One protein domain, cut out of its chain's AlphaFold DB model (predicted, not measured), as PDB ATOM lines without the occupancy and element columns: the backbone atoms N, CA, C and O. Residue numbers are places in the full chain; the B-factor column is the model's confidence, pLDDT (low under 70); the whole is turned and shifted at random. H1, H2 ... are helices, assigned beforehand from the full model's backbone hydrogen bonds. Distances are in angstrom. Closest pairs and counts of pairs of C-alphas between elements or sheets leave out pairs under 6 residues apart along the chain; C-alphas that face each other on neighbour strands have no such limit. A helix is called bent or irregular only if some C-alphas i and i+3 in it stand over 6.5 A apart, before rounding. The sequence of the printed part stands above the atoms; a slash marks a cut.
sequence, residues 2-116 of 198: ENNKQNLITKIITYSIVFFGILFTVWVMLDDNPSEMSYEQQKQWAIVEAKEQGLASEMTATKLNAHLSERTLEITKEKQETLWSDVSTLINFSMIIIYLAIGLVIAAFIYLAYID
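This is residues 2 to 116 of the 198 residues of an uncharacterized protein of Crocinitomicaceae bacterium (UniProt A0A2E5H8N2). One very long helix, H4, makes nearly the whole length of this slender model, and a second long helix, H1, comes in toward it at a shallow tilt and meets it with residues 17 to 28 beside residues 83 to 97 of H4, the two making a narrow V whose open end holds the free residues 2 to 16 and 98 to 116. Toward the other end of H4 the chain folds back through a compact turn: H2 crosses H4 there, and the four-residue H3 sits near both of them. The printed part has 115 residues with four named helices, in the order H1, H2, H3, H4 along the chain, and no named strand; the class is all helix. The whole is extended, with a radius of gyration of the C-alphas of 24.4 A, and the C-alphas span 82 by 25 by 19 A along their three main axes.

Begin with H4, residues 61 to 115, the longest helix with 55 residues. Look first beside its residues 83 to 97, where H1, residues 2 to 30, touches it with residues 17 to 28 alone. The closest C-alphas of this pair are those of Val 28 and Asp 86, 5.7 A apart. H1 and H4 run opposite ways at a shallow tilt of 21 degrees. Next go to residues 68 to 76 of H4, the part that touches H2, residues 39 to 52; the closest C-alphas are those of Lys 43 and Thr 72, 5.2 A apart. H2 and H4 are about perpendicular, but only just, with their lines at 71 degrees. H3, residues 55 to 58, is close to H4 but not clearly touching, the closest C-alphas being those of Ala 56 and Leu 64 at 6.9 A. H3 is likewise close to H2 but not clearly touching, and there the closest C-alphas are those of Ala 50 and Ala 56 at 7.2 A. H1 is apart from both H2 and H3. In the backbones of H1 and H4 every O i to N i+4 pair is within hydrogen-bond range, in H2 7 of 10 are, and H3 is too short for such a pair.

Find C-alpha 61 at (27.292, -22.373, -10.028), where H4 begins; from there it runs 80.3 A, first to last C-alpha, to C-alpha 115 at (11.565, -2.261, -86.148), with z falling along the way. Then turn to C-alpha 2 at (26.939, 7.367, -78.335), where H1 begins; it runs 42.2 A to C-alpha 30 at (30.572, -14.625, -42.486), with z rising. H2 goes from Tyr 39 to Glu 52 and measures 20.4 A between its first and last C-alphas. H3 goes from Leu 55 to Glu 58 and measures 5.0 A. None of the helices is bent or irregular.

In outline the printed part is a rod. Its two C-alphas farthest apart are those of Thr 60 and Asp 116, at 82.7 A, while the C-alphas of Glu 2 and Asp 116, the first and last printed, are 22.4 A apart. Residues 2 to 16 of H1 stand free, and so do residues 98 to 116, of which 98 to 115 belong to H4; without these stretches the body has 81 residues and spans 55 by 19 by 16 A. The printed part has no cut. No link is long: H1 to H2 is a short link of 8 residues, and the links H2 to H3 and H3 to H4 are tight, with 2 residues each. In the B-factor column the mean pLDDT of the printed part is 88.4, and the residues under 70 are 2 and 3.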
ATOM      1  N   GLU A   2      27.966   8.105 -79.097       53.38
ATOM      2  CA  GLU A   2      26.939   7.367 -78.335       53.38
ATOM      3  C   GLU A   2      27.408   5.986 -77.825       53.38
ATOM      4  O   GLU A   2      27.190   5.650 -76.661       53.38
ATOM      5  N   ASN A   3      28.180   5.248 -78.637       69.00
ATOM      6  CA  ASN A   3      28.685   3.907 -78.293       69.00
ATOM      7  C   ASN A   3      29.579   3.866 -77.045       69.00
ATOM      8  O   ASN A   3      29.514   2.910 -76.278       69.00
ATOM      9  N   ASN A   4      30.401   4.893 -76.802       76.50
ATOM     10  CA  ASN A   4      31.305   4.895 -75.645       76.50
ATOM     11  C   ASN A   4      30.544   5.090 -74.327       76.50
ATOM     12  O   ASN A   4      30.899   4.473 -73.326       76.50
ATOM     13  N   LYS A   5      29.479   5.903 -74.332       75.38
ATOM     14  CA  LYS A   5      28.628   6.114 -73.153       75.38
ATOM     15  C   LYS A   5      27.770   4.884 -72.861       75.38
ATOM     16  O   LYS A   5      27.726   4.455 -71.716       75.38
ATOM     17  N   GLN A   6      27.161   4.277 -73.883       73.12
ATOM     18  CA  GLN A   6      26.393   3.036 -73.721       73.12
ATOM     19  C   GLN A   6      27.270   1.891 -73.199       73.12
ATOM     20  O   GLN A   6      26.910   1.252 -72.218       73.12
ATOM     21  N   ASN A   7      28.461   1.695 -73.773       85.81
ATOM     22  CA  ASN A   7      29.398   0.664 -73.322       85.81
ATOM     23  C   ASN A   7      29.869   0.897 -71.874       85.81
ATOM     24  O   ASN A   7      29.992  -0.045 -71.096       85.81
ATOM     25  N   LEU A   8      30.096   2.157 -71.487       84.56
ATOM     26  CA  LEU A   8      30.430   2.505 -70.107       84.56
ATOM     27  C   LEU A   8      29.278   2.180 -69.144       84.56
ATOM     28  O   LEU A   8      29.515   1.557 -68.115       84.56
ATOM     29  N   ILE A   9      28.041   2.551 -69.491       83.50
ATOM     30  CA  ILE A   9      26.847   2.264 -68.680       83.50
ATOM     31  C   ILE A   9      26.661   0.754 -68.513       83.50
ATOM     32  O   ILE A   9      26.477   0.290 -67.391       83.50
ATOM     33  N   THR A  10      26.773  -0.022 -69.595       84.31
ATOM     34  CA  THR A  10      26.684  -1.486 -69.529       84.31
ATOM     35  C   THR A  10      27.733  -2.056 -68.584       84.31
ATOM     36  O   THR A  10      27.388  -2.828 -67.700       84.31
ATOM     37  N   LYS A  11      28.997  -1.629 -68.705       85.38
ATOM     38  CA  LYS A  11      30.069  -2.083 -67.809       85.38
ATOM     39  C   LYS A  11      29.789  -1.741 -66.351       85.38
ATOM     40  O   LYS A  11      29.940  -2.611 -65.503       85.38
ATOM     41  N   ILE A  12      29.371  -0.509 -66.062       90.06
ATOM     42  CA  ILE A  12      29.049  -0.081 -64.695       90.06
ATOM     43  C   ILE A  12      27.929  -0.950 -64.123       90.06
ATOM     44  O   ILE A  12      28.084  -1.488 -63.036       90.06
ATOM     45  N   ILE A  13      26.832  -1.143 -64.861       86.88
ATOM     46  CA  ILE A  13      25.706  -1.964 -64.397       86.88
ATOM     47  C   ILE A  13      26.153  -3.412 -64.176       86.88
ATOM     48  O   ILE A  13      25.896  -3.973 -63.114       86.88
ATOM     49  N   THR A  14      26.861  -4.012 -65.137       86.81
ATOM     50  CA  THR A  14      27.338  -5.395 -65.025       86.81
ATOM     51  C   THR A  14      28.278  -5.572 -63.836       86.81
ATOM     52  O   THR A  14      28.079  -6.488 -63.041       86.81
ATOM     53  N   TYR A  15      29.272  -4.696 -63.671       90.00
ATOM     54  CA  TYR A  15      30.211  -4.803 -62.558       90.00
ATOM     55  C   TYR A  15      29.555  -4.527 -61.210       90.00
ATOM     56  O   TYR A  15      29.894  -5.210 -60.252       90.00
ATOM     57  N   SER A  16      28.584  -3.615 -61.132       90.19
ATOM     58  CA  SER A  16      27.805  -3.406 -59.911       90.19
ATOM     59  C   SER A  16      27.012  -4.654 -59.529       90.19
ATOM     60  O   SER A  16      27.063  -5.063 -58.376       90.19
ATOM     61  N   ILE A  17      26.329  -5.303 -60.482       90.06
ATOM     62  CA  ILE A  17      25.579  -6.544 -60.212       90.06
ATOM     63  C   ILE A  17      26.516  -7.633 -59.679       90.06
ATOM     64  O   ILE A  17      26.205  -8.274 -58.678       90.06
ATOM     65  N   VAL A  18      27.677  -7.815 -60.317       90.56
ATOM     66  CA  VAL A  18      28.682  -8.794 -59.878       90.56
ATOM     67  C   VAL A  18      29.226  -8.438 -58.494       90.56
ATOM     68  O   VAL A  18      29.293  -9.304 -57.627       90.56
ATOM     69  N   PHE A  19      29.576  -7.172 -58.265       92.69
ATOM     70  CA  PHE A  19      30.101  -6.697 -56.990       92.69
ATOM     71  C   PHE A  19      29.110  -6.920 -55.845       92.69
ATOM     72  O   PHE A  19      29.482  -7.519 -54.840       92.69
ATOM     73  N   PHE A  20      27.849  -6.507 -56.006       89.44
ATOM     74  CA  PHE A  20      26.822  -6.708 -54.982       89.44
ATOM     75  C   PHE A  20      26.511  -8.189 -54.759       89.44
ATOM     76  O   PHE A  20      26.359  -8.603 -53.615       89.44
ATOM     77  N   GLY A  21      26.499  -9.010 -55.815       87.19
ATOM     78  CA  GLY A  21      26.329 -10.457 -55.676       87.19
ATOM     79  C   GLY A  21      27.441 -11.106 -54.847       87.19
ATOM     80  O   GLY A  21      27.156 -11.910 -53.960       87.19
ATOM     81  N   ILE A  22      28.700 -10.721 -55.075       90.50
ATOM     82  CA  ILE A  22      29.835 -11.194 -54.266       90.50
ATOM     83  C   ILE A  22      29.720 -10.673 -52.832       90.50
ATOM     84  O   ILE A  22      29.875 -11.450 -51.896       90.50
ATOM     85  N   LEU A  23      29.417  -9.386 -52.653       91.62
ATOM     86  CA  LEU A  23      29.307  -8.757 -51.340       91.62
ATOM     87  C   LEU A  23      28.240  -9.431 -50.471       91.62
ATOM     88  O   LEU A  23      28.532  -9.781 -49.334       91.62
ATOM     89  N   PHE A  24      27.041  -9.677 -51.007       88.56
ATOM     90  CA  PHE A  24      25.981 -10.371 -50.269       88.56
ATOM     91  C   PHE A  24      26.328 -11.833 -49.986       88.56
ATOM     92  O   PHE A  24      26.000 -12.340 -48.921       88.56
ATOM     93  N   THR A  25      27.036 -12.500 -50.902       87.94
ATOM     94  CA  THR A  25      27.504 -13.873 -50.669       87.94
ATOM     95  C   THR A  25      28.506 -13.927 -49.519       87.94
ATOM     96  O   THR A  25      28.368 -14.753 -48.624       87.94
ATOM     97  N   VAL A  26      29.499 -13.031 -49.521       88.81
ATOM     98  CA  VAL A  26      30.502 -12.942 -48.450       88.81
ATOM     99  C   VAL A  26      29.842 -12.584 -47.126       88.81
ATOM    100  O   VAL A  26      30.188 -13.180 -46.117       88.81
ATOM    101  N   TRP A  27      28.884 -11.658 -47.130       88.19
ATOM    102  CA  TRP A  27      28.134 -11.294 -45.931       88.19
ATOM    103  C   TRP A  27      27.442 -12.523 -45.322       88.19
ATOM    104  O   TRP A  27      27.735 -12.861 -44.182       88.19
ATOM    105  N   VAL A  28      26.651 -13.270 -46.099       87.31
ATOM    106  CA  VAL A  28      25.985 -14.494 -45.611       87.31
ATOM    107  C   VAL A  28      26.987 -15.557 -45.143       87.31
ATOM    108  O   VAL A  28      26.725 -16.269 -44.182       87.31
ATOM    109  N   MET A  29      28.138 -15.685 -45.809       84.62
ATOM    110  CA  MET A  29      29.169 -16.665 -45.438       84.62
ATOM    111  C   MET A  29      29.941 -16.312 -44.163       84.62
ATOM    112  O   MET A  29      30.604 -17.187 -43.610       84.62
ATOM    113  N   LEU A  30      29.921 -15.050 -43.727       85.06
ATOM    114  CA  LEU A  30      30.572 -14.625 -42.486       85.06
ATOM    115  C   LEU A  30      29.725 -14.930 -41.247       85.06
ATOM    116  O   LEU A  30      30.272 -14.932 -40.144       85.06
ATOM    117  N   ASP A  31      28.434 -15.204 -41.420       83.81
ATOM    118  CA  ASP A  31      27.544 -15.549 -40.320       83.81
ATOM    119  C   ASP A  31      27.709 -17.011 -39.888       83.81
ATOM    120  O   ASP A  31      27.775 -17.937 -40.702       83.81
ATOM    121  N   ASP A  32      27.731 -17.227 -38.571       83.19
ATOM    122  CA  ASP A  32      27.688 -18.573 -38.006       83.19
ATOM    123  C   ASP A  32      26.342 -19.225 -38.334       83.19
ATOM    124  O   ASP A  32      25.293 -18.625 -38.099       83.19
ATOM    125  N   ASN A  33      26.356 -20.483 -38.781       86.56
ATOM    126  CA  ASN A  33      25.144 -21.280 -38.949       86.56
ATOM    127  C   ASN A  33      24.888 -22.144 -37.701       86.56
ATOM    128  O   ASN A  33      25.509 -23.205 -37.561       86.56
ATOM    129  N   PRO A  34      23.945 -21.772 -36.809       86.06
ATOM    130  CA  PRO A  34      23.701 -22.538 -35.591       86.06
ATOM    131  C   PRO A  34      23.240 -23.972 -35.879       86.06
ATOM    132  O   PRO A  34      23.515 -24.867 -35.083       86.06
ATOM    133  N   SER A  35      22.591 -24.213 -37.025       84.38
ATOM    134  CA  SER A  35      22.121 -25.548 -37.423       84.38
ATOM    135  C   SER A  35      23.244 -26.538 -37.761       84.38
ATOM    136  O   SER A  35      23.014 -27.746 -37.741       84.38
ATOM    137  N   GLU A  36      24.462 -26.048 -38.008       84.50
ATOM    138  CA  GLU A  36      25.654 -26.867 -38.269       84.50
ATOM    139  C   GLU A  36      26.568 -26.995 -37.039       84.50
ATOM    140  O   GLU A  36      27.572 -27.708 -37.074       84.50
ATOM    141  N   MET A  37      26.222 -26.337 -35.929       86.25
ATOM    142  CA  MET A  37      27.014 -26.326 -34.701       86.25
ATOM    143  C   MET A  37      26.413 -27.240 -33.633       86.25
ATOM    144  O   MET A  37      25.202 -27.283 -33.423       86.25
ATOM    145  N   SER A  38      27.274 -27.937 -32.891       90.50
ATOM    146  CA  SER A  38      26.855 -28.681 -31.698       90.50
ATOM    147  C   SER A  38      26.436 -27.736 -30.567       90.50
ATOM    148  O   SER A  38      26.921 -26.609 -30.466       90.50
ATOM    149  N   TYR A  39      25.586 -28.220 -29.658       88.38
ATOM    150  CA  TYR A  39      25.144 -27.439 -28.498       88.38
ATOM    151  C   TYR A  39      26.316 -26.907 -27.654       88.38
ATOM    152  O   TYR A  39      26.287 -25.763 -27.214       88.38
ATOM    153  N   GLU A  40      27.390 -27.685 -27.488       88.12
ATOM    154  CA  GLU A  40      28.581 -27.247 -26.742       88.12
ATOM    155  C   GLU A  40      29.339 -26.105 -27.434       88.12
ATOM    156  O   GLU A  40      29.916 -25.249 -26.759       88.12
ATOM    157  N   GLN A  41      29.318 -26.060 -28.771       89.12
ATOM    158  CA  GLN A  41      29.871 -24.942 -29.536       89.12
ATOM    159  C   GLN A  41      28.979 -23.704 -29.416       89.12
ATOM    160  O   GLN A  41      29.494 -22.620 -29.159       89.12
ATOM    161  N   GLN A  42      27.655 -23.862 -29.517       90.75
ATOM    162  CA  GLN A  42      26.701 -22.762 -29.319       90.75
ATOM    163  C   GLN A  42      26.813 -22.169 -27.904       90.75
ATOM    164  O   GLN A  42      26.808 -20.954 -27.716       90.75
ATOM    165  N   LYS A  43      27.012 -23.024 -26.895       91.44
ATOM    166  CA  LYS A  43      27.174 -22.618 -25.496       91.44
ATOM    167  C   LYS A  43      28.393 -21.724 -25.260       91.44
ATOM    168  O   LYS A  43      28.396 -20.947 -24.304       91.44
ATOM    169  N   GLN A  44      29.413 -21.779 -26.122       91.62
ATOM    170  CA  GLN A  44      30.555 -20.866 -26.016       91.62
ATOM    171  C   GLN A  44      30.142 -19.402 -26.174       91.62
ATOM    172  O   GLN A  44      30.723 -18.559 -25.499       91.62
ATOM    173  N   TRP A  45      29.118 -19.096 -26.977       92.75
ATOM    174  CA  TRP A  45      28.612 -17.728 -27.112       92.75
ATOM    175  C   TRP A  45      28.109 -17.184 -25.772       92.75
ATOM    176  O   TRP A  45      28.572 -16.140 -25.317       92.75
ATOM    177  N   ALA A  46      27.254 -17.949 -25.085       90.94
ATOM    178  CA  ALA A  46      26.738 -17.580 -23.768       90.94
ATOM    179  C   ALA A  46      27.846 -17.514 -22.702       90.94
ATOM    180  O   ALA A  46      27.803 -16.671 -21.810       90.94
ATOM    181  N   ILE A  47      28.862 -18.383 -22.783       89.50
ATOM    182  CA  ILE A  47      30.008 -18.362 -21.860       89.50
ATOM    183  C   ILE A  47      30.867 -17.107 -22.060       89.50
ATOM    184  O   ILE A  47      31.347 -16.550 -21.074       89.50
ATOM    185  N   VAL A  48      31.097 -16.681 -23.305       91.56
ATOM    186  CA  VAL A  48      31.842 -15.450 -23.605       91.56
ATOM    187  C   VAL A  48      31.077 -14.237 -23.077       91.56
ATOM    188  O   VAL A  48      31.645 -13.475 -22.299       91.56
ATOM    189  N   GLU A  49      29.780 -14.132 -23.376       90.31
ATOM    190  CA  GLU A  49      28.923 -13.047 -22.882       90.31
ATOM    191  C   GLU A  49      28.890 -13.003 -21.339       90.31
ATOM    192  O   GLU A  49      29.108 -11.958 -20.726       90.31
ATOM    193  N   ALA A  50      28.723 -14.154 -20.680       88.50
ATOM    194  CA  ALA A  50      28.697 -14.232 -19.219       88.50
ATOM    195  C   ALA A  50      30.042 -13.880 -18.558       88.50
ATOM    196  O   ALA A  50      30.064 -13.380 -17.429       88.50
ATOM    197  N   LYS A  51      31.169 -14.140 -19.237       88.88
ATOM    198  CA  LYS A  51      32.502 -13.716 -18.781       88.88
ATOM    199  C   LYS A  51      32.676 -12.207 -18.900       88.88
ATOM    200  O   LYS A  51      33.195 -11.603 -17.967       88.88
ATOM    201  N   GLU A  52      32.236 -11.614 -20.007       90.81
ATOM    202  CA  GLU A  52      32.276 -10.161 -20.217       90.81
ATOM    203  C   GLU A  52      31.422  -9.414 -19.186       90.81
ATOM    204  O   GLU A  52      31.827  -8.366 -18.690       90.81
ATOM    205  N   GLN A  53      30.288  -9.998 -18.799       88.88
ATOM    206  CA  GLN A  53      29.389  -9.451 -17.781       88.88
ATOM    207  C   GLN A  53      29.810  -9.769 -16.334       88.88
ATOM    208  O   GLN A  53      29.173  -9.303 -15.398       88.88
ATOM    209  N   GLY A  54      30.862 -10.567 -16.111       86.81
ATOM    210  CA  GLY A  54      31.322 -10.907 -14.757       86.81
ATOM    211  C   GLY A  54      30.345 -11.769 -13.938       86.81
ATOM    212  O   GLY A  54      30.482 -11.875 -12.719       86.81
ATOM    213  N   LEU A  55      29.389 -12.448 -14.580       83.50
ATOM    214  CA  LEU A  55      28.307 -13.184 -13.902       83.50
ATOM    215  C   LEU A  55      28.805 -14.345 -13.027       83.50
ATOM    216  O   LEU A  55      28.116 -14.782 -12.102       83.50
ATOM    217  N   ALA A  56      30.021 -14.832 -13.282       77.19
ATOM    218  CA  ALA A  56      30.659 -15.877 -12.485       77.19
ATOM    219  C   ALA A  56      30.922 -15.461 -11.024       77.19
ATOM    220  O   ALA A  56      30.978 -16.329 -10.156       77.19
ATOM    221  N   SER A  57      31.072 -14.159 -10.746       80.25
ATOM    222  CA  SER A  57      31.208 -13.633  -9.377       80.25
ATOM    223  C   SER A  57      29.877 -13.276  -8.713       80.25
ATOM    224  O   SER A  57      29.834 -13.118  -7.495       80.25
ATOM    225  N   GLU A  58      28.797 -13.160  -9.484       80.88
ATOM    226  CA  GLU A  58      27.498 -12.681  -8.993       80.88
ATOM    227  C   GLU A  58      26.505 -13.816  -8.718       80.88
ATOM    228  O   GLU A  58      25.572 -13.666  -7.923       80.88
ATOM    229  N   MET A  59      26.697 -14.974  -9.351       86.31
ATOM    230  CA  MET A  59      25.758 -16.090  -9.298       86.31
ATOM    231  C   MET A  59      26.398 -17.365  -8.746       86.31
ATOM    232  O   MET A  59      27.583 -17.636  -8.920       86.31
ATOM    233  N   THR A  60      25.584 -18.211  -8.112       87.50
ATOM    234  CA  THR A  60      26.015 -19.563  -7.735       87.50
ATOM    235  C   THR A  60      26.175 -20.442  -8.975       87.50
ATOM    236  O   THR A  60      25.482 -20.243  -9.972       87.50
ATOM    237  N   ALA A  61      27.021 -21.474  -8.901       82.88
ATOM    238  CA  ALA A  61      27.292 -22.373 -10.028       82.88
ATOM    239  C   ALA A  61      26.018 -22.972 -10.662       82.88
ATOM    240  O   ALA A  61      25.914 -23.069 -11.883       82.88
ATOM    241  N   THR A  62      25.016 -23.323  -9.849       87.56
ATOM    242  CA  THR A  62      23.730 -23.847 -10.339       87.56
ATOM    243  C   THR A  62      22.939 -22.795 -11.120       87.56
ATOM    244  O   THR A  62      22.394 -23.106 -12.176       87.56
ATOM    245  N   LYS A  63      22.895 -21.548 -10.629       87.00
ATOM    246  CA  LYS A  63      22.205 -20.445 -11.314       87.00
ATOM    247  C   LYS A  63      22.930 -20.031 -12.590       87.00
ATOM    248  O   LYS A  63      22.276 -19.807 -13.600       87.00
ATOM    249  N   LEU A  64      24.261 -20.002 -12.558       86.50
ATOM    250  CA  LEU A  64      25.085 -19.708 -13.727       86.50
ATOM    251  C   LEU A  64      24.868 -20.751 -14.831       86.50
ATOM    252  O   LEU A  64      24.647 -20.390 -15.977       86.50
ATOM    253  N   ASN A  65      24.853 -22.043 -14.493       88.25
ATOM    254  CA  ASN A  65      24.604 -23.096 -15.479       88.25
ATOM    255  C   ASN A  65      23.196 -23.027 -16.086       88.25
ATOM    256  O   ASN A  65      23.050 -23.247 -17.288       88.25
ATOM    257  N   ALA A  66      22.177 -22.706 -15.282       89.19
ATOM    258  CA  ALA A  66      20.819 -22.499 -15.784       89.19
ATOM    259  C   ALA A  66      20.749 -21.293 -16.736       89.19
ATOM    260  O   ALA A  66      20.239 -21.425 -17.846       89.19
ATOM    261  N   HIS A  67      21.351 -20.164 -16.347       90.69
ATOM    262  CA  HIS A  67      21.425 -18.958 -17.170       90.69
ATOM    263  C   HIS A  67      22.158 -19.202 -18.495       90.69
ATOM    264  O   HIS A  67      21.654 -18.840 -19.552       90.69
ATOM    265  N   LEU A  68      23.309 -19.883 -18.464       90.81
ATOM    266  CA  LEU A  68      24.049 -20.240 -19.676       90.81
ATOM    267  C   LEU A  68      23.209 -21.111 -20.613       90.81
ATOM    268  O   LEU A  68      23.258 -20.918 -21.823       90.81
ATOM    269  N   SER A  69      22.435 -22.057 -20.075       90.69
ATOM    270  CA  SER A  69      21.568 -22.915 -20.884       90.69
ATOM    271  C   SER A  69      20.458 -22.124 -21.577       90.69
ATOM    272  O   SER A  69      20.213 -22.343 -22.760       90.69
ATOM    273  N   GLU A  70      19.799 -21.218 -20.853       93.44
ATOM    274  CA  GLU A  70      18.731 -20.362 -21.381       93.44
ATOM    275  C   GLU A  70      19.273 -19.376 -22.422       93.44
ATOM    276  O   GLU A  70      18.799 -19.356 -23.556       93.44
ATOM    277  N   ARG A  71      20.360 -18.663 -22.101       93.25
ATOM    278  CA  ARG A  71      21.011 -17.726 -23.029       93.25
ATOM    279  C   ARG A  71      21.561 -18.397 -24.275       93.25
ATOM    280  O   ARG A  71      21.496 -17.811 -25.346       93.25
ATOM    281  N   THR A  72      22.048 -19.633 -24.173       91.94
ATOM    282  CA  THR A  72      22.465 -20.388 -25.364       91.94
ATOM    283  C   THR A  72      21.297 -20.553 -26.338       91.94
ATOM    284  O   THR A  72      21.475 -20.341 -27.531       91.94
ATOM    285  N   LEU A  73      20.096 -20.881 -25.849       92.19
ATOM    286  CA  LEU A  73      18.914 -21.034 -26.706       92.19
ATOM    287  C   LEU A  73      18.480 -19.702 -27.329       92.19
ATOM    288  O   LEU A  73      18.119 -19.672 -28.506       92.19
ATOM    289  N   GLU A  74      18.531 -18.614 -26.561       93.06
ATOM    290  CA  GLU A  74      18.183 -17.274 -27.042       93.06
ATOM    291  C   GLU A  74      19.160 -16.782 -28.117       93.06
ATOM    292  O   GLU A  74      18.723 -16.446 -29.215       93.06
ATOM    293  N   ILE A  75      20.473 -16.848 -27.868       91.44
ATOM    294  CA  ILE A  75      21.509 -16.447 -28.837       91.44
ATOM    295  C   ILE A  75      21.431 -17.302 -30.105       91.44
ATOM    296  O   ILE A  75      21.548 -16.783 -31.213       91.44
ATOM    297  N   THR A  76      21.212 -18.616 -29.968       91.31
ATOM    298  CA  THR A  76      21.020 -19.509 -31.119       91.31
ATOM    299  C   THR A  76      19.840 -19.062 -31.973       91.31
ATOM    300  O   THR A  76      19.939 -19.058 -33.200       91.31
ATOM    301  N   LYS A  77      18.731 -18.656 -31.346       92.75
ATOM    302  CA  LYS A  77      17.558 -18.155 -32.062       92.75
ATOM    303  C   LYS A  77      17.838 -16.814 -32.743       92.75
ATOM    304  O   LYS A  77      17.516 -16.674 -33.917       92.75
ATOM    305  N   GLU A  78      18.474 -15.875 -32.046       92.44
ATOM    306  CA  GLU A  78      18.863 -14.569 -32.595       92.44
ATOM    307  C   GLU A  78      19.777 -14.731 -33.818       92.44
ATOM    308  O   GLU A  78      19.466 -14.222 -34.893       92.44
ATOM    309  N   LYS A  79      20.848 -15.530 -33.702       91.19
ATOM    310  CA  LYS A  79      21.758 -15.832 -34.821       91.19
ATOM    311  C   LYS A  79      21.040 -16.507 -35.987       91.19
ATOM    312  O   LYS A  79      21.315 -16.192 -37.139       91.19
ATOM    313  N   GLN A  80      20.106 -17.416 -35.707       90.50
ATOM    314  CA  GLN A  80      19.319 -18.070 -36.750       90.50
ATOM    315  C   GLN A  80      18.416 -17.070 -37.488       90.50
ATOM    316  O   GLN A  80      18.281 -17.166 -38.707       90.50
ATOM    317  N   GLU A  81      17.795 -16.127 -36.777       91.56
ATOM    318  CA  GLU A  81      16.973 -15.065 -37.369       91.56
ATOM    319  C   GLU A  81      17.814 -14.101 -38.216       91.56
ATOM    320  O   GLU A  81      17.401 -13.766 -39.330       91.56
ATOM    321  N   THR A  82      19.006 -13.716 -37.746       91.25
ATOM    322  CA  THR A  82      19.960 -12.901 -38.519       91.25
ATOM    323  C   THR A  82      20.380 -13.610 -39.801       91.25
ATOM    324  O   THR A  82      20.166 -13.061 -40.882       91.25
ATOM    325  N   LEU A  83      20.831 -14.866 -39.708       90.50
ATOM    326  CA  LEU A  83      21.224 -15.657 -40.873       90.50
ATOM    327  C   LEU A  83      20.074 -15.781 -41.882       90.50
ATOM    328  O   LEU A  83      20.277 -15.630 -43.085       90.50
ATOM    329  N   TRP A  84      18.844 -16.033 -41.419       90.75
ATOM    330  CA  TRP A  84      17.678 -16.078 -42.306       90.75
ATOM    331  C   TRP A  84      17.405 -14.740 -42.993       90.75
ATOM    332  O   TRP A  84      17.023 -14.736 -44.164       90.75
ATOM    333  N   SER A  85      17.591 -13.622 -42.293       91.81
ATOM    334  CA  SER A  85      17.431 -12.278 -42.857       91.81
ATOM    335  C   SER A  85      18.476 -12.001 -43.942       91.81
ATOM    336  O   SER A  85      18.141 -11.538 -45.038       91.81
ATOM    337  N   ASP A  86      19.725 -12.385 -43.691       90.00
ATOM    338  CA  ASP A  86      20.838 -12.188 -44.618       90.00
ATOM    339  C   ASP A  86      20.691 -13.091 -45.853       90.00
ATOM    340  O   ASP A  86      20.765 -12.622 -46.996       90.00
ATOM    341  N   VAL A  87      20.339 -14.367 -45.652       89.38
ATOM    342  CA  VAL A  87      19.976 -15.298 -46.735       89.38
ATOM    343  C   VAL A  87      18.782 -14.766 -47.535       89.38
ATOM    344  O   VAL A  87      18.798 -14.801 -48.766       89.38
ATOM    345  N   SER A  88      17.753 -14.231 -46.869       91.25
ATOM    346  CA  SER A  88      16.590 -13.640 -47.542       91.25
ATOM    347  C   SER A  88      16.988 -12.445 -48.409       91.25
ATOM    348  O   SER A  88      16.528 -12.326 -49.546       91.25
ATOM    349  N   THR A  89      17.891 -11.594 -47.925       89.19
ATOM    350  CA  THR A  89      18.422 -10.454 -48.682       89.19
ATOM    351  C   THR A  89      19.133 -10.915 -49.955       89.19
ATOM    352  O   THR A  89      18.850 -10.396 -51.041       89.19
ATOM    353  N   LEU A  90      19.985 -11.942 -49.861       90.25
ATOM    354  CA  LEU A  90      20.665 -12.540 -51.014       90.25
ATOM    355  C   LEU A  90      19.676 -13.139 -52.030       90.25
ATOM    356  O   LEU A  90      19.817 -12.929 -53.243       90.25
ATOM    357  N   ILE A  91      18.654 -13.858 -51.553       91.38
ATOM    358  CA  ILE A  91      17.595 -14.426 -52.403       91.38
ATOM    359  C   ILE A  91      16.830 -13.307 -53.115       91.38
ATOM    360  O   ILE A  91      16.655 -13.361 -54.333       91.38
ATOM    361  N   ASN A  92      16.415 -12.267 -52.392       91.50
ATOM    362  CA  ASN A  92      15.657 -11.151 -52.954       91.50
ATOM    363  C   ASN A  92      16.464 -10.376 -53.997       91.50
ATOM    364  O   ASN A  92      15.938 -10.058 -55.065       91.50
ATOM    365  N   PHE A  93      17.751 -10.124 -53.742       89.69
ATOM    366  CA  PHE A  93      18.640  -9.533 -54.741       89.69
ATOM    367  C   PHE A  93      18.709 -10.399 -56.004       89.69
ATOM    368  O   PHE A  93      18.503  -9.899 -57.111       89.69
ATOM    369  N   SER A  94      18.918 -11.707 -55.846       90.62
ATOM    370  CA  SER A  94      18.978 -12.649 -56.969       90.62
ATOM    371  C   SER A  94      17.678 -12.646 -57.783       90.62
ATOM    372  O   SER A  94      17.710 -12.578 -59.013       90.62
ATOM    373  N   MET A  95      16.528 -12.630 -57.107       91.94
ATOM    374  CA  MET A  95      15.208 -12.547 -57.738       91.94
ATOM    375  C   MET A  95      15.015 -11.242 -58.519       91.94
ATOM    376  O   MET A  95      14.525 -11.274 -59.649       91.94
ATOM    377  N   ILE A  96      15.452 -10.102 -57.973       92.94
ATOM    378  CA  ILE A  96      15.415  -8.809 -58.673       92.94
ATOM    379  C   ILE A  96      16.229  -8.868 -59.969       92.94
ATOM    380  O   ILE A  96      15.747  -8.420 -61.011       92.94
ATOM    381  N   ILE A  97      17.435  -9.444 -59.938       90.81
ATOM    382  CA  ILE A  97      18.279  -9.579 -61.133       90.81
ATOM    383  C   ILE A  97      17.621 -10.484 -62.180       90.81
ATOM    384  O   ILE A  97      17.639 -10.151 -63.367       90.81
ATOM    385  N   ILE A  98      16.990 -11.585 -61.763       91.06
ATOM    386  CA  ILE A  98      16.243 -12.471 -62.665       91.06
ATOM    387  C   ILE A  98      15.088 -11.713 -63.331       91.06
ATOM    388  O   ILE A  98      14.954 -11.746 -64.556       91.06
ATOM    389  N   TYR A  99      14.279 -10.987 -62.558       92.19
ATOM    390  CA  TYR A  99      13.169 -10.206 -63.108       92.19
ATOM    391  C   TYR A  99      13.641  -9.085 -64.031       92.19
ATOM    392  O   TYR A  99      13.043  -8.874 -65.087       92.19
ATOM    393  N   LEU A 100      14.742  -8.413 -63.690       90.94
ATOM    394  CA  LEU A 100      15.361  -7.414 -64.552       90.94
ATOM    395  C   LEU A 100      15.813  -8.034 -65.879       90.94
ATOM    396  O   LEU A 100      15.531  -7.480 -66.940       90.94
ATOM    397  N   ALA A 101      16.470  -9.196 -65.843       88.94
ATOM    398  CA  ALA A 101      16.914  -9.899 -67.042       88.94
ATOM    399  C   ALA A 101      15.731 -10.290 -67.940       88.94
ATOM    400  O   ALA A 101      15.755 -10.019 -69.140       88.94
ATOM    401  N   ILE A 102      14.667 -10.856 -67.360       90.56
ATOM    402  CA  ILE A 102      13.435 -11.190 -68.088       90.56
ATOM    403  C   ILE A 102      12.825  -9.927 -68.712       90.56
ATOM    404  O   ILE A 102      12.513  -9.917 -69.903       90.56
ATOM    405  N   GLY A 103      12.706  -8.844 -67.940       92.56
ATOM    406  CA  GLY A 103      12.168  -7.568 -68.414       92.56
ATOM    407  C   GLY A 103      12.970  -6.982 -69.579       92.56
ATOM    408  O   GLY A 103      12.385  -6.555 -70.574       92.56
ATOM    409  N   LEU A 104      14.303  -7.020 -69.504       90.62
ATOM    410  CA  LEU A 104      15.186  -6.559 -70.578       90.62
ATOM    411  C   LEU A 104      15.046  -7.405 -71.847       90.62
ATOM    412  O   LEU A 104      15.003  -6.847 -72.943       90.62
ATOM    413  N   VAL A 105      14.930  -8.730 -71.717       89.44
ATOM    414  CA  VAL A 105      14.693  -9.628 -72.858       89.44
ATOM    415  C   VAL A 105      13.356  -9.311 -73.528       89.44
ATOM    416  O   VAL A 105      13.301  -9.187 -74.753       89.44
ATOM    417  N   ILE A 106      12.291  -9.117 -72.744       91.38
ATOM    418  CA  ILE A 106      10.969  -8.745 -73.267       91.38
ATOM    419  C   ILE A 106      11.031  -7.384 -73.970       91.38
ATOM    420  O   ILE A 106      10.562  -7.261 -75.100       91.38
ATOM    421  N   ALA A 107      11.647  -6.374 -73.351       90.81
ATOM    422  CA  ALA A 107      11.783  -5.043 -73.938       90.81
ATOM    423  C   ALA A 107      12.577  -5.072 -75.256       90.81
ATOM    424  O   ALA A 107      12.151  -4.475 -76.245       90.81
ATOM    425  N   ALA A 108      13.687  -5.817 -75.302       88.50
ATOM    426  CA  ALA A 108      14.479  -6.005 -76.515       88.50
ATOM    427  C   ALA A 108      13.671  -6.701 -77.620       88.50
ATOM    428  O   ALA A 108      13.763  -6.322 -78.789       88.50
ATOM    429  N   PHE A 109      12.849  -7.688 -77.257       91.00
ATOM    430  CA  PHE A 109      11.975  -8.371 -78.202       91.00
ATOM    431  C   PHE A 109      10.875  -7.448 -78.747       91.00
ATOM    432  O   PHE A 109      10.664  -7.415 -79.958       91.00
ATOM    433  N   ILE A 110      10.218  -6.656 -77.891       91.69
ATOM    434  CA  ILE A 110       9.211  -5.662 -78.306       91.69
ATOM    435  C   ILE A 110       9.840  -4.628 -79.245       91.69
ATOM    436  O   ILE A 110       9.285  -4.330 -80.302       91.69
ATOM    437  N   TYR A 111      11.023  -4.120 -78.896       92.19
ATOM    438  CA  TYR A 111      11.767  -3.184 -79.734       92.19
ATOM    439  C   TYR A 111      12.110  -3.787 -81.103       92.19
ATOM    440  O   TYR A 111      11.905  -3.151 -82.138       92.19
ATOM    441  N   LEU A 112      12.565  -5.046 -81.134       91.44
ATOM    442  CA  LEU A 112      12.824  -5.759 -82.382       91.44
ATOM    443  C   LEU A 112      11.544  -5.945 -83.205       91.44
ATOM    444  O   LEU A 112      11.579  -5.755 -84.415       91.44
ATOM    445  N   ALA A 113      10.425  -6.290 -82.567       91.44
ATOM    446  CA  ALA A 113       9.139  -6.463 -83.238       91.44
ATOM    447  C   ALA A 113       8.614  -5.158 -83.853       91.44
ATOM    448  O   ALA A 113       7.992  -5.201 -84.914       91.44
ATOM    449  N   TYR A 114       8.901  -4.016 -83.220       93.56
ATOM    450  CA  TYR A 114       8.566  -2.692 -83.738       93.56
ATOM    451  C   TYR A 114       9.377  -2.326 -84.993       93.56
ATOM    452  O   TYR A 114       8.807  -1.813 -85.953       93.56
ATOM    453  N   ILE A 115      10.686  -2.607 -85.013       95.12
ATOM    454  CA  ILE A 115      11.565  -2.261 -86.148       95.12
ATOM    455  C   ILE A 115      11.462  -3.274 -87.293       95.12
ATOM    456  O   ILE A 115      11.394  -2.893 -88.460       95.12
ATOM    457  N   ASP A 116      11.489  -4.567 -86.974       92.69
ATOM    458  CA  ASP A 116      11.468  -5.662 -87.943       92.69
ATOM    459  C   ASP A 116      10.685  -6.853 -87.378       92.69
ATOM    460  O   ASP A 116      11.225  -7.811 -86.807       92.69
TER     461      ASP A 116